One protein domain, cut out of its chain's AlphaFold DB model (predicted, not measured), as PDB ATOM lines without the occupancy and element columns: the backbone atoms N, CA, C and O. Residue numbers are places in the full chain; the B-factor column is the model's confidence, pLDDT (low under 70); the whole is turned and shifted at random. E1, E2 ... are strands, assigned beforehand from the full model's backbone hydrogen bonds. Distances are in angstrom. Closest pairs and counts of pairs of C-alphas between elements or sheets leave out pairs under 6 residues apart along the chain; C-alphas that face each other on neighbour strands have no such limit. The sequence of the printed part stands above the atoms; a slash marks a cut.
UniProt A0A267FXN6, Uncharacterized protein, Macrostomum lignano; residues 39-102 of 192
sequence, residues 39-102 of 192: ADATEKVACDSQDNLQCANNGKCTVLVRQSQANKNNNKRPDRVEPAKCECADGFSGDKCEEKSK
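Overview. This is residues 39 to 102 of the 192 residues of an uncharacterized protein of Macrostomum lignano (UniProt A0A267FXN6). With little regular structure, this domain is a long, loose ribbon: the meander E1, E2, E3, each strand the antiparallel neighbour of the one before, has the loop 68 to 84 toward one end and residues 88 to 102 toward the other. The 64 printed residues have no named helix and three strands, in sheet order E1, E2, E3, class all strand, with 17 residues in named elements. It is loose, radius of gyration of the C-alphas 14.0 A, spanning 45 by 24 by 14 A.

Arrangement. E1, residues 41 to 46, and E2, residues 60 to 67, form a hairpin at 150 degrees; N 43 and O 65 are 2.9 A apart, within hydrogen-bond range. E2 and E3, residues 85 to 87, form a hairpin at 123 degrees, with N 60 and O 87 2.8 A apart, within hydrogen-bond range. The pairing is staggered: E2 pairs with E3 over 60 to 62 and with E1 over 62 to 67. E1 and E3 are apart.

Along the chain. E1 starts at C-alpha 41 (28.000, 28.497, 305.628) and measures 15.5 A; E2 measures 20.9 A; E3 measures 6.6 A, ending at C-alpha 87 (35.133, 10.127, 302.464).

Size, cuts and confidence. The farthest C-alphas, Asn 74 and Lys 102, are 46.4 A apart. The printed part has no cut, and both links are long. Confidence is under 70 at residues 39 to 42, 49 to 50, 67 to 80 and 102.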
ATOM      1  N   ALA A  39      26.423  33.340 309.453       50.31
ATOM      2  CA  ALA A  39      26.442  31.914 309.301       50.31
ATOM      3  C   ALA A  39      27.425  31.723 308.161       50.31
ATOM      4  O   ALA A  39      27.085  31.873 306.986       50.31
ATOM      5  N   ASP A  40      28.685  31.579 308.550       54.50
ATOM      6  CA  ASP A  40      29.753  31.126 307.707       54.50
ATOM      7  C   ASP A  40      29.314  29.731 307.277       54.50
ATOM      8  O   ASP A  40      29.434  28.747 308.009       54.50
ATOM      9  N   ALA A  41      28.593  29.699 306.158       61.22
ATOM     10  CA  ALA A  41      28.000  28.497 305.628       61.22
ATOM     11  C   ALA A  41      29.164  27.710 305.044       61.22
ATOM     12  O   ALA A  41      29.556  27.900 303.890       61.22
ATOM     13  N   THR A  42      29.779  26.899 305.900       69.81
ATOM     14  CA  THR A  42      30.723  25.890 305.460       69.81
ATOM     15  C   THR A  42      29.899  24.803 304.784       69.81
ATOM     16  O   THR A  42      29.188  24.044 305.440       69.81
ATOM     17  N   GLU A  43      29.935  24.783 303.459       78.62
ATOM     18  CA  GLU A  43      29.237  23.805 302.640       78.62
ATOM     19  C   GLU A  43      30.228  22.730 302.203       78.62
ATOM     20  O   GLU A  43      31.388  23.008 301.891       78.62
ATOM     21  N   LYS A  44      29.776  21.479 302.199       79.19
ATOM     22  CA  LYS A  44      30.576  20.350 301.743       79.19
ATOM     23  C   LYS A  44      30.209  20.025 300.303       79.19
ATOM     24  O   LYS A  44      29.129  19.505 300.036       79.19
ATOM     25  N   VAL A  45      31.122  20.330 299.390       83.56
ATOM     26  CA  VAL A  45      30.932  20.178 297.943       83.56
ATOM     27  C   VAL A  45      31.793  19.044 297.393       83.56
ATOM     28  O   VAL A  45      32.757  18.615 298.031       83.56
ATOM     29  N   ALA A  46      31.430  18.527 296.219       82.62
ATOM     30  CA  ALA A  46      32.254  17.556 295.505       82.62
ATOM     31  C   ALA A  46      33.540  18.218 294.988       82.62
ATOM     32  O   ALA A  46      33.547  19.412 294.688       82.62
ATOM     33  N   CYS A  47      34.615  17.439 294.893       82.44
ATOM     34  CA  CYS A  47      35.864  17.919 294.308       82.44
ATOM     35  C   CYS A  47      35.701  18.281 292.829       82.44
ATOM     36  O   CYS A  47      34.970  17.616 292.090       82.44
ATOM     37  N   ASP A  48      36.426  19.310 292.408       76.62
ATOM     38  CA  ASP A  48      36.555  19.708 291.012       76.62
ATOM     39  C   ASP A  48      37.745  18.978 290.359       76.62
ATOM     40  O   ASP A  48      38.616  18.427 291.038       76.62
ATOM     41  N   SER A  49      37.833  18.994 289.028       64.00
ATOM     42  CA  SER A  49      38.910  18.326 288.285       64.00
ATOM     43  C   SER A  49      40.312  18.857 288.627       64.00
ATOM     44  O   SER A  49      41.304  18.195 288.321       64.00
ATOM     45  N   GLN A  50      40.418  20.032 289.255       64.62
ATOM     46  CA  GLN A  50      41.688  20.600 289.724       64.62
ATOM     47  C   GLN A  50      42.225  19.970 291.016       64.62
ATOM     48  O   GLN A  50      43.393  20.175 291.342       64.62
ATOM     49  N   ASP A  51      41.414  19.217 291.759       70.88
ATOM     50  CA  ASP A  51      41.771  18.791 293.114       70.88
ATOM     51  C   ASP A  51      42.771  17.630 293.172       70.88
ATOM     52  O   ASP A  51      43.304  17.364 294.246       70.88
ATOM     53  N   ASN A  52      43.048  16.971 292.036       74.50
ATOM     54  CA  ASN A  52      44.012  15.867 291.847       74.50
ATOM     55  C   ASN A  52      43.958  14.754 292.924       74.50
ATOM     56  O   ASN A  52      44.869  13.935 293.054       74.50
ATOM     57  N   LEU A  53      42.880  14.706 293.710       82.75
ATOM     58  CA  LEU A  53      42.676  13.744 294.774       82.75
ATOM     59  C   LEU A  53      41.785  12.627 294.244       82.75
ATOM     60  O   LEU A  53      40.599  12.818 293.987       82.75
ATOM     61  N   GLN A  54      42.388  11.458 294.068       87.50
ATOM     62  CA  GLN A  54      41.698  10.244 293.655       87.50
ATOM     63  C   GLN A  54      41.457   9.380 294.887       87.50
ATOM     64  O   GLN A  54      42.410   8.994 295.568       87.50
ATOM     65  N   CYS A  55      40.190   9.094 295.159       88.69
ATOM     66  CA  CYS A  55      39.778   8.212 296.240       88.69
ATOM     67  C   CYS A  55      39.621   6.784 295.701       88.69
ATOM     68  O   CYS A  55      39.016   6.578 294.648       88.69
ATOM     69  N   ALA A  56      40.167   5.804 296.411       89.69
ATOM     70  CA  ALA A  56      40.016   4.383 296.121       89.69
ATOM     71  C   ALA A  56      38.720   3.825 296.736       89.69
ATOM     72  O   ALA A  56      38.030   4.512 297.487       89.69
ATOM     73  N   ASN A  57      38.386   2.572 296.405       88.50
ATOM     74  CA  ASN A  57      37.310   1.797 297.043       88.50
ATOM     75  C   ASN A  57      35.968   2.549 297.161       88.50
ATOM     76  O   ASN A  57      35.309   2.524 298.197       88.50
ATOM     77  N   ASN A  58      35.566   3.226 296.080       87.94
ATOM     78  CA  ASN A  58      34.339   4.029 295.992       87.94
ATOM     79  C   ASN A  58      34.271   5.215 296.974       87.94
ATOM     80  O   ASN A  58      33.181   5.706 297.269       87.94
ATOM     81  N   GLY A  59      35.416   5.697 297.467       87.50
ATOM     82  CA  GLY A  59      35.477   6.892 298.296       87.50
ATOM     83  C   GLY A  59      35.007   8.142 297.543       87.50
ATOM     84  O   GLY A  59      35.276   8.319 296.353       87.50
ATOM     85  N   LYS A  60      34.300   9.036 298.237       91.12
ATOM     86  CA  LYS A  60      33.783  10.286 297.677       91.12
ATOM     87  C   LYS A  60      34.735  11.436 297.984       91.12
ATOM     88  O   LYS A  60      34.971  11.762 299.143       91.12
ATOM     89  N   CYS A  61      35.239  12.097 296.947       87.88
ATOM     90  CA  CYS A  61      36.068  13.286 297.126       87.88
ATOM     91  C   CYS A  61      35.197  14.487 297.517       87.88
ATOM     92  O   CYS A  61      34.234  14.821 296.817       87.88
ATOM     93  N   THR A  62      35.538  15.139 298.629       88.19
ATOM     94  CA  THR A  62      34.814  16.308 299.132       88.19
ATOM     95  C   THR A  62      35.744  17.431 299.577       88.19
ATOM     96  O   THR A  62      36.883  17.210 299.992       88.19
ATOM     97  N   VAL A  63      35.243  18.660 299.481       85.38
ATOM     98  CA  VAL A  63      35.936  19.881 299.891       85.38
ATOM     99  C   VAL A  63      34.999  20.702 300.766       85.38
ATOM    100  O   VAL A  63      33.818  20.853 300.450       85.38
ATOM    101  N   LEU A  64      35.524  21.246 301.862       81.94
ATOM    102  CA  LEU A  64      34.805  22.216 302.683       81.94
ATOM    103  C   LEU A  64      35.069  23.615 302.124       81.94
ATOM    104  O   LEU A  64      36.205  24.106 302.108       81.94
ATOM    105  N   VAL A  65      34.007  24.245 301.635       79.75
ATOM    106  CA  VAL A  65      34.038  25.615 301.128       79.75
ATOM    107  C   VAL A  65      33.364  26.547 302.117       79.75
ATOM    108  O   VAL A  65      32.280  26.240 302.605       79.75
ATOM    109  N   ARG A  66      33.971  27.706 302.391       71.06
ATOM    110  CA  ARG A  66      33.259  28.797 303.067       71.06
ATOM    111  C   ARG A  66      32.630  29.668 301.998       71.06
ATOM    112  O   ARG A  66      33.328  30.340 301.240       71.06
ATOM    113  N   GLN A  67      31.305  29.659 301.919       65.00
ATOM    114  CA  GLN A  67      30.598  30.652 301.123       65.00
ATOM    115  C   GLN A  67      30.221  31.823 302.026       65.00
ATOM    116  O   GLN A  67      29.307  31.731 302.846       65.00
ATOM    117  N   SER A  68      30.897  32.959 301.848       55.34
ATOM    118  CA  SER A  68      30.365  34.222 302.352       55.34
ATOM    119  C   SER A  68      29.062  34.525 301.605       55.34
ATOM    120  O   SER A  68      28.970  34.359 300.387       55.34
ATOM    121  N   GLN A  69      28.018  34.960 302.317       54.00
ATOM    122  CA  GLN A  69      26.695  35.226 301.727       54.00
ATOM    123  C   GLN A  69      26.730  36.262 300.579       54.00
ATOM    124  O   GLN A  69      25.820  36.290 299.756       54.00
ATOM    125  N   ALA A  70      27.815  37.037 300.449       52.78
ATOM    126  CA  ALA A  70      28.101  37.918 299.312       52.78
ATOM    127  C   ALA A  70      28.259  37.183 297.960       52.78
ATOM    128  O   ALA A  70      28.216  37.812 296.898       52.78
ATOM    129  N   ASN A  71      28.444  35.861 297.984       54.09
ATOM    130  CA  ASN A  71      28.764  35.057 296.810       54.09
ATOM    131  C   ASN A  71      27.561  34.307 296.203       54.09
ATOM    132  O   ASN A  71      27.581  33.950 295.027       54.09
ATOM    133  N   LYS A  72      26.449  34.156 296.935       52.25
ATOM    134  CA  LYS A  72      25.246  33.495 296.389       52.25
ATOM    135  C   LYS A  72      24.685  34.186 295.136       52.25
ATOM    136  O   LYS A  72      24.036  33.535 294.327       52.25
ATOM    137  N   ASN A  73      24.983  35.475 294.955       56.69
ATOM    138  CA  ASN A  73      24.408  36.301 293.891       56.69
ATOM    139  C   ASN A  73      25.384  36.620 292.742       56.69
ATOM    140  O   ASN A  73      24.951  37.175 291.740       56.69
ATOM    141  N   ASN A  74      26.682  36.304 292.867       58.22
ATOM    142  CA  ASN A  74      27.713  36.809 291.942       58.22
ATOM    143  C   ASN A  74      28.489  35.725 291.181       58.22
ATOM    144  O   ASN A  74      29.452  36.061 290.494       58.22
ATOM    145  N   ASN A  75      28.103  34.445 291.290       55.69
ATOM    146  CA  ASN A  75      28.803  33.326 290.639       55.69
ATOM    147  C   ASN A  75      30.334  33.387 290.847       55.69
ATOM    148  O   ASN A  75      31.118  33.068 289.951       55.69
ATOM    149  N   LYS A  76      30.782  33.887 292.005       61.53
ATOM    150  CA  LYS A  76      32.204  33.977 292.318       61.53
ATOM    151  C   LYS A  76      32.615  32.621 292.882       61.53
ATOM    152  O   LYS A  76      31.877  31.964 293.613       61.53
ATOM    153  N   ARG A  77      33.803  32.150 292.512       64.25
ATOM    154  CA  ARG A  77      34.318  30.869 293.008       64.25
ATOM    155  C   ARG A  77      34.286  30.877 294.547       64.25
ATOM    156  O   ARG A  77      34.709  31.886 295.119       64.25
ATOM    157  N   PRO A  78      33.759  29.835 295.214       64.81
ATOM    158  CA  PRO A  78      33.830  29.749 296.664       64.81
ATOM    159  C   PRO A  78      35.289  29.837 297.115       64.81
ATOM    160  O   PRO A  78      36.173  29.254 296.480       64.81
ATOM    161  N   ASP A  79      35.535  30.555 298.208       65.81
ATOM    162  CA  ASP A  79      36.853  30.557 298.823       65.81
ATOM    163  C   ASP A  79      37.034  29.179 299.467       65.81
ATOM    164  O   ASP A  79      36.304  28.769 300.376       65.81
ATOM    165  N   ARG A  80      37.952  28.394 298.903       67.31
ATOM    166  CA  ARG A  80      38.273  27.070 299.419       67.31
ATOM    167  C   ARG A  80      39.038  27.235 300.720       67.31
ATOM    168  O   ARG A  80      40.083  27.878 300.740       67.31
ATOM    169  N   VAL A  81      38.524  26.630 301.781       70.56
ATOM    170  CA  VAL A  81      39.083  26.807 303.124       70.56
ATOM    171  C   VAL A  81      39.839  25.581 303.592       70.56
ATOM    172  O   VAL A  81      40.829  25.725 304.300       70.56
ATOM    173  N   GLU A  82      39.441  24.395 303.134       77.19
ATOM    174  CA  GLU A  82      40.157  23.158 303.430       77.19
ATOM    175  C   GLU A  82      40.658  22.447 302.163       77.19
ATOM    176  O   GLU A  82      40.043  22.554 301.090       77.19
ATOM    177  N   PRO A  83      41.765  21.689 302.265       79.62
ATOM    178  CA  PRO A  83      42.187  20.775 301.209       79.62
ATOM    179  C   PRO A  83      41.116  19.706 300.942       79.62
ATOM    180  O   PRO A  83      40.288  19.405 301.803       79.62
ATOM    181  N   ALA A  84      41.127  19.136 299.736       84.50
ATOM    182  CA  ALA A  84      40.254  18.015 299.392       84.50
ATOM    183  C   ALA A  84      40.561  16.825 300.296       84.50
ATOM    184  O   ALA A  84      41.720  16.578 300.631       84.50
ATOM    185  N   LYS A  85      39.515  16.088 300.662       89.50
ATOM    186  CA  LYS A  85      39.598  14.867 301.463       89.50
ATOM    187  C   LYS A  85      38.688  13.797 300.869       89.50
ATOM    188  O   LYS A  85      37.661  14.112 300.261       89.50
ATOM    189  N   CYS A  86      39.060  12.537 301.060       90.56
ATOM    190  CA  CYS A  86      38.239  11.396 300.681       90.56
ATOM    191  C   CYS A  86      37.343  10.975 301.845       90.56
ATOM    192  O   CYS A  86      37.810  10.765 302.959       90.56
ATOM    193  N   GLU A  87      36.051  10.830 301.576       91.06
ATOM    194  CA  GLU A  87      35.133  10.127 302.464       91.06
ATOM    195  C   GLU A  87      35.047   8.674 302.045       91.06
ATOM    196  O   GLU A  87      34.605   8.366 300.937       91.06
ATOM    197  N   CYS A  88      35.479   7.785 302.926       91.75
ATOM    198  CA  CYS A  88      35.559   6.369 302.621       91.75
ATOM    199  C   CYS A  88      34.213   5.678 302.790       91.75
ATOM    200  O   CYS A  88      33.444   5.995 303.696       91.75
ATOM    201  N   ALA A  89      33.942   4.727 301.896       88.50
ATOM    202  CA  ALA A  89      32.847   3.790 302.066       88.50
ATOM    203  C   ALA A  89      33.083   2.924 303.312       88.50
ATOM    204  O   ALA A  89      34.223   2.737 303.746       88.50
ATOM    205  N   ASP A  90      32.003   2.373 303.863       88.25
ATOM    206  CA  ASP A  90      32.078   1.540 305.055       88.25
ATOM    207  C   ASP A  90      33.111   0.418 304.874       88.25
ATOM    208  O   ASP A  90      33.064  -0.350 303.907       88.25
ATOM    209  N   GLY A  91      34.019   0.286 305.845       86.25
ATOM    210  CA  GLY A  91      35.034  -0.774 305.839       86.25
ATOM    211  C   GLY A  91      36.300  -0.426 305.090       86.25
ATOM    212  O   GLY A  91      37.162  -1.293 304.937       86.25
ATOM    213  N   PHE A  92      36.430   0.828 304.667       88.31
ATOM    214  CA  PHE A  92      37.652   1.379 304.116       88.31
ATOM    215  C   PHE A  92      38.102   2.616 304.901       88.31
ATOM    216  O   PHE A  92      37.289   3.389 305.406       88.31
ATOM    217  N   SER A  93      39.414   2.794 305.006       87.25
ATOM    218  CA  SER A  93      40.087   3.870 305.737       87.25
ATOM    219  C   SER A  93      41.375   4.289 305.023       87.25
ATOM    220  O   SER A  93      41.748   3.710 304.003       87.25
ATOM    221  N   GLY A  94      42.049   5.308 305.553       87.00
ATOM    222  CA  GLY A  94      43.224   5.929 304.935       87.00
ATOM    223  C   GLY A  94      42.875   7.242 304.235       87.00
ATOM    224  O   GLY A  94      41.704   7.536 303.990       87.00
ATOM    225  N   ASP A  95      43.891   8.040 303.910       88.19
ATOM    226  CA  ASP A  95      43.716   9.372 303.309       88.19
ATOM    227  C   ASP A  95      43.045   9.313 301.929       88.19
ATOM    228  O   ASP A  95      42.401  10.274 301.494       88.19
ATOM    229  N   LYS A  96      43.179   8.176 301.238       90.69
ATOM    230  CA  LYS A  96      42.559   7.891 299.942       90.69
ATOM    231  C   LYS A  96      41.666   6.658 299.986       90.69
ATOM    232  O   LYS A  96      41.309   6.150 298.925       90.69
ATOM    233  N   CYS A  97      41.263   6.196 301.168       91.50
ATOM    234  CA  CYS A  97      40.429   5.005 301.338       91.50
ATOM    235  C   CYS A  97      41.067   3.719 300.796       91.50
ATOM    236  O   CYS A  97      40.366   2.818 300.341       91.50
ATOM    237  N   GLU A  98      42.394   3.646 300.775       90.25
ATOM    238  CA  GLU A  98      43.175   2.534 300.243       90.25
ATOM    239  C   GLU A  98      43.218   1.326 301.186       90.25
ATOM    240  O   GLU A  98      43.409   0.193 300.739       90.25
ATOM    241  N   GLU A  99      43.013   1.551 302.481       89.38
ATOM    242  CA  GLU A  99      43.099   0.514 303.496       89.38
ATOM    243  C   GLU A  99      41.729  -0.102 303.749       89.38
ATOM    244  O   GLU A  99      40.720   0.593 303.827       89.38
ATOM    245  N   LYS A 100      41.681  -1.423 303.937       84.19
ATOM    246  CA  LYS A 100      40.484  -2.089 304.448       84.19
ATOM    247  C   LYS A 100      40.461  -1.935 305.965       84.19
ATOM    248  O   LYS A 100      41.330  -2.484 306.648       84.19
ATOM    249  N   SER A 101      39.477  -1.217 306.489       77.31
ATOM    250  CA  SER A 101      39.288  -1.075 307.927       77.31
ATOM    251  C   SER A 101      38.996  -2.451 308.515       77.31
ATOM    252  O   SER A 101      38.021  -3.110 308.152       77.31
ATOM    253  N   LYS A 102      39.863  -2.913 309.416       66.56
ATOM    254  CA  LYS A 102      39.712  -4.214 310.086       66.56
ATOM    255  C   LYS A 102      38.611  -4.201 311.159       66.56
ATOM    256  O   LYS A 102      38.294  -5.253 311.699       66.56
TER     257      LYS A 102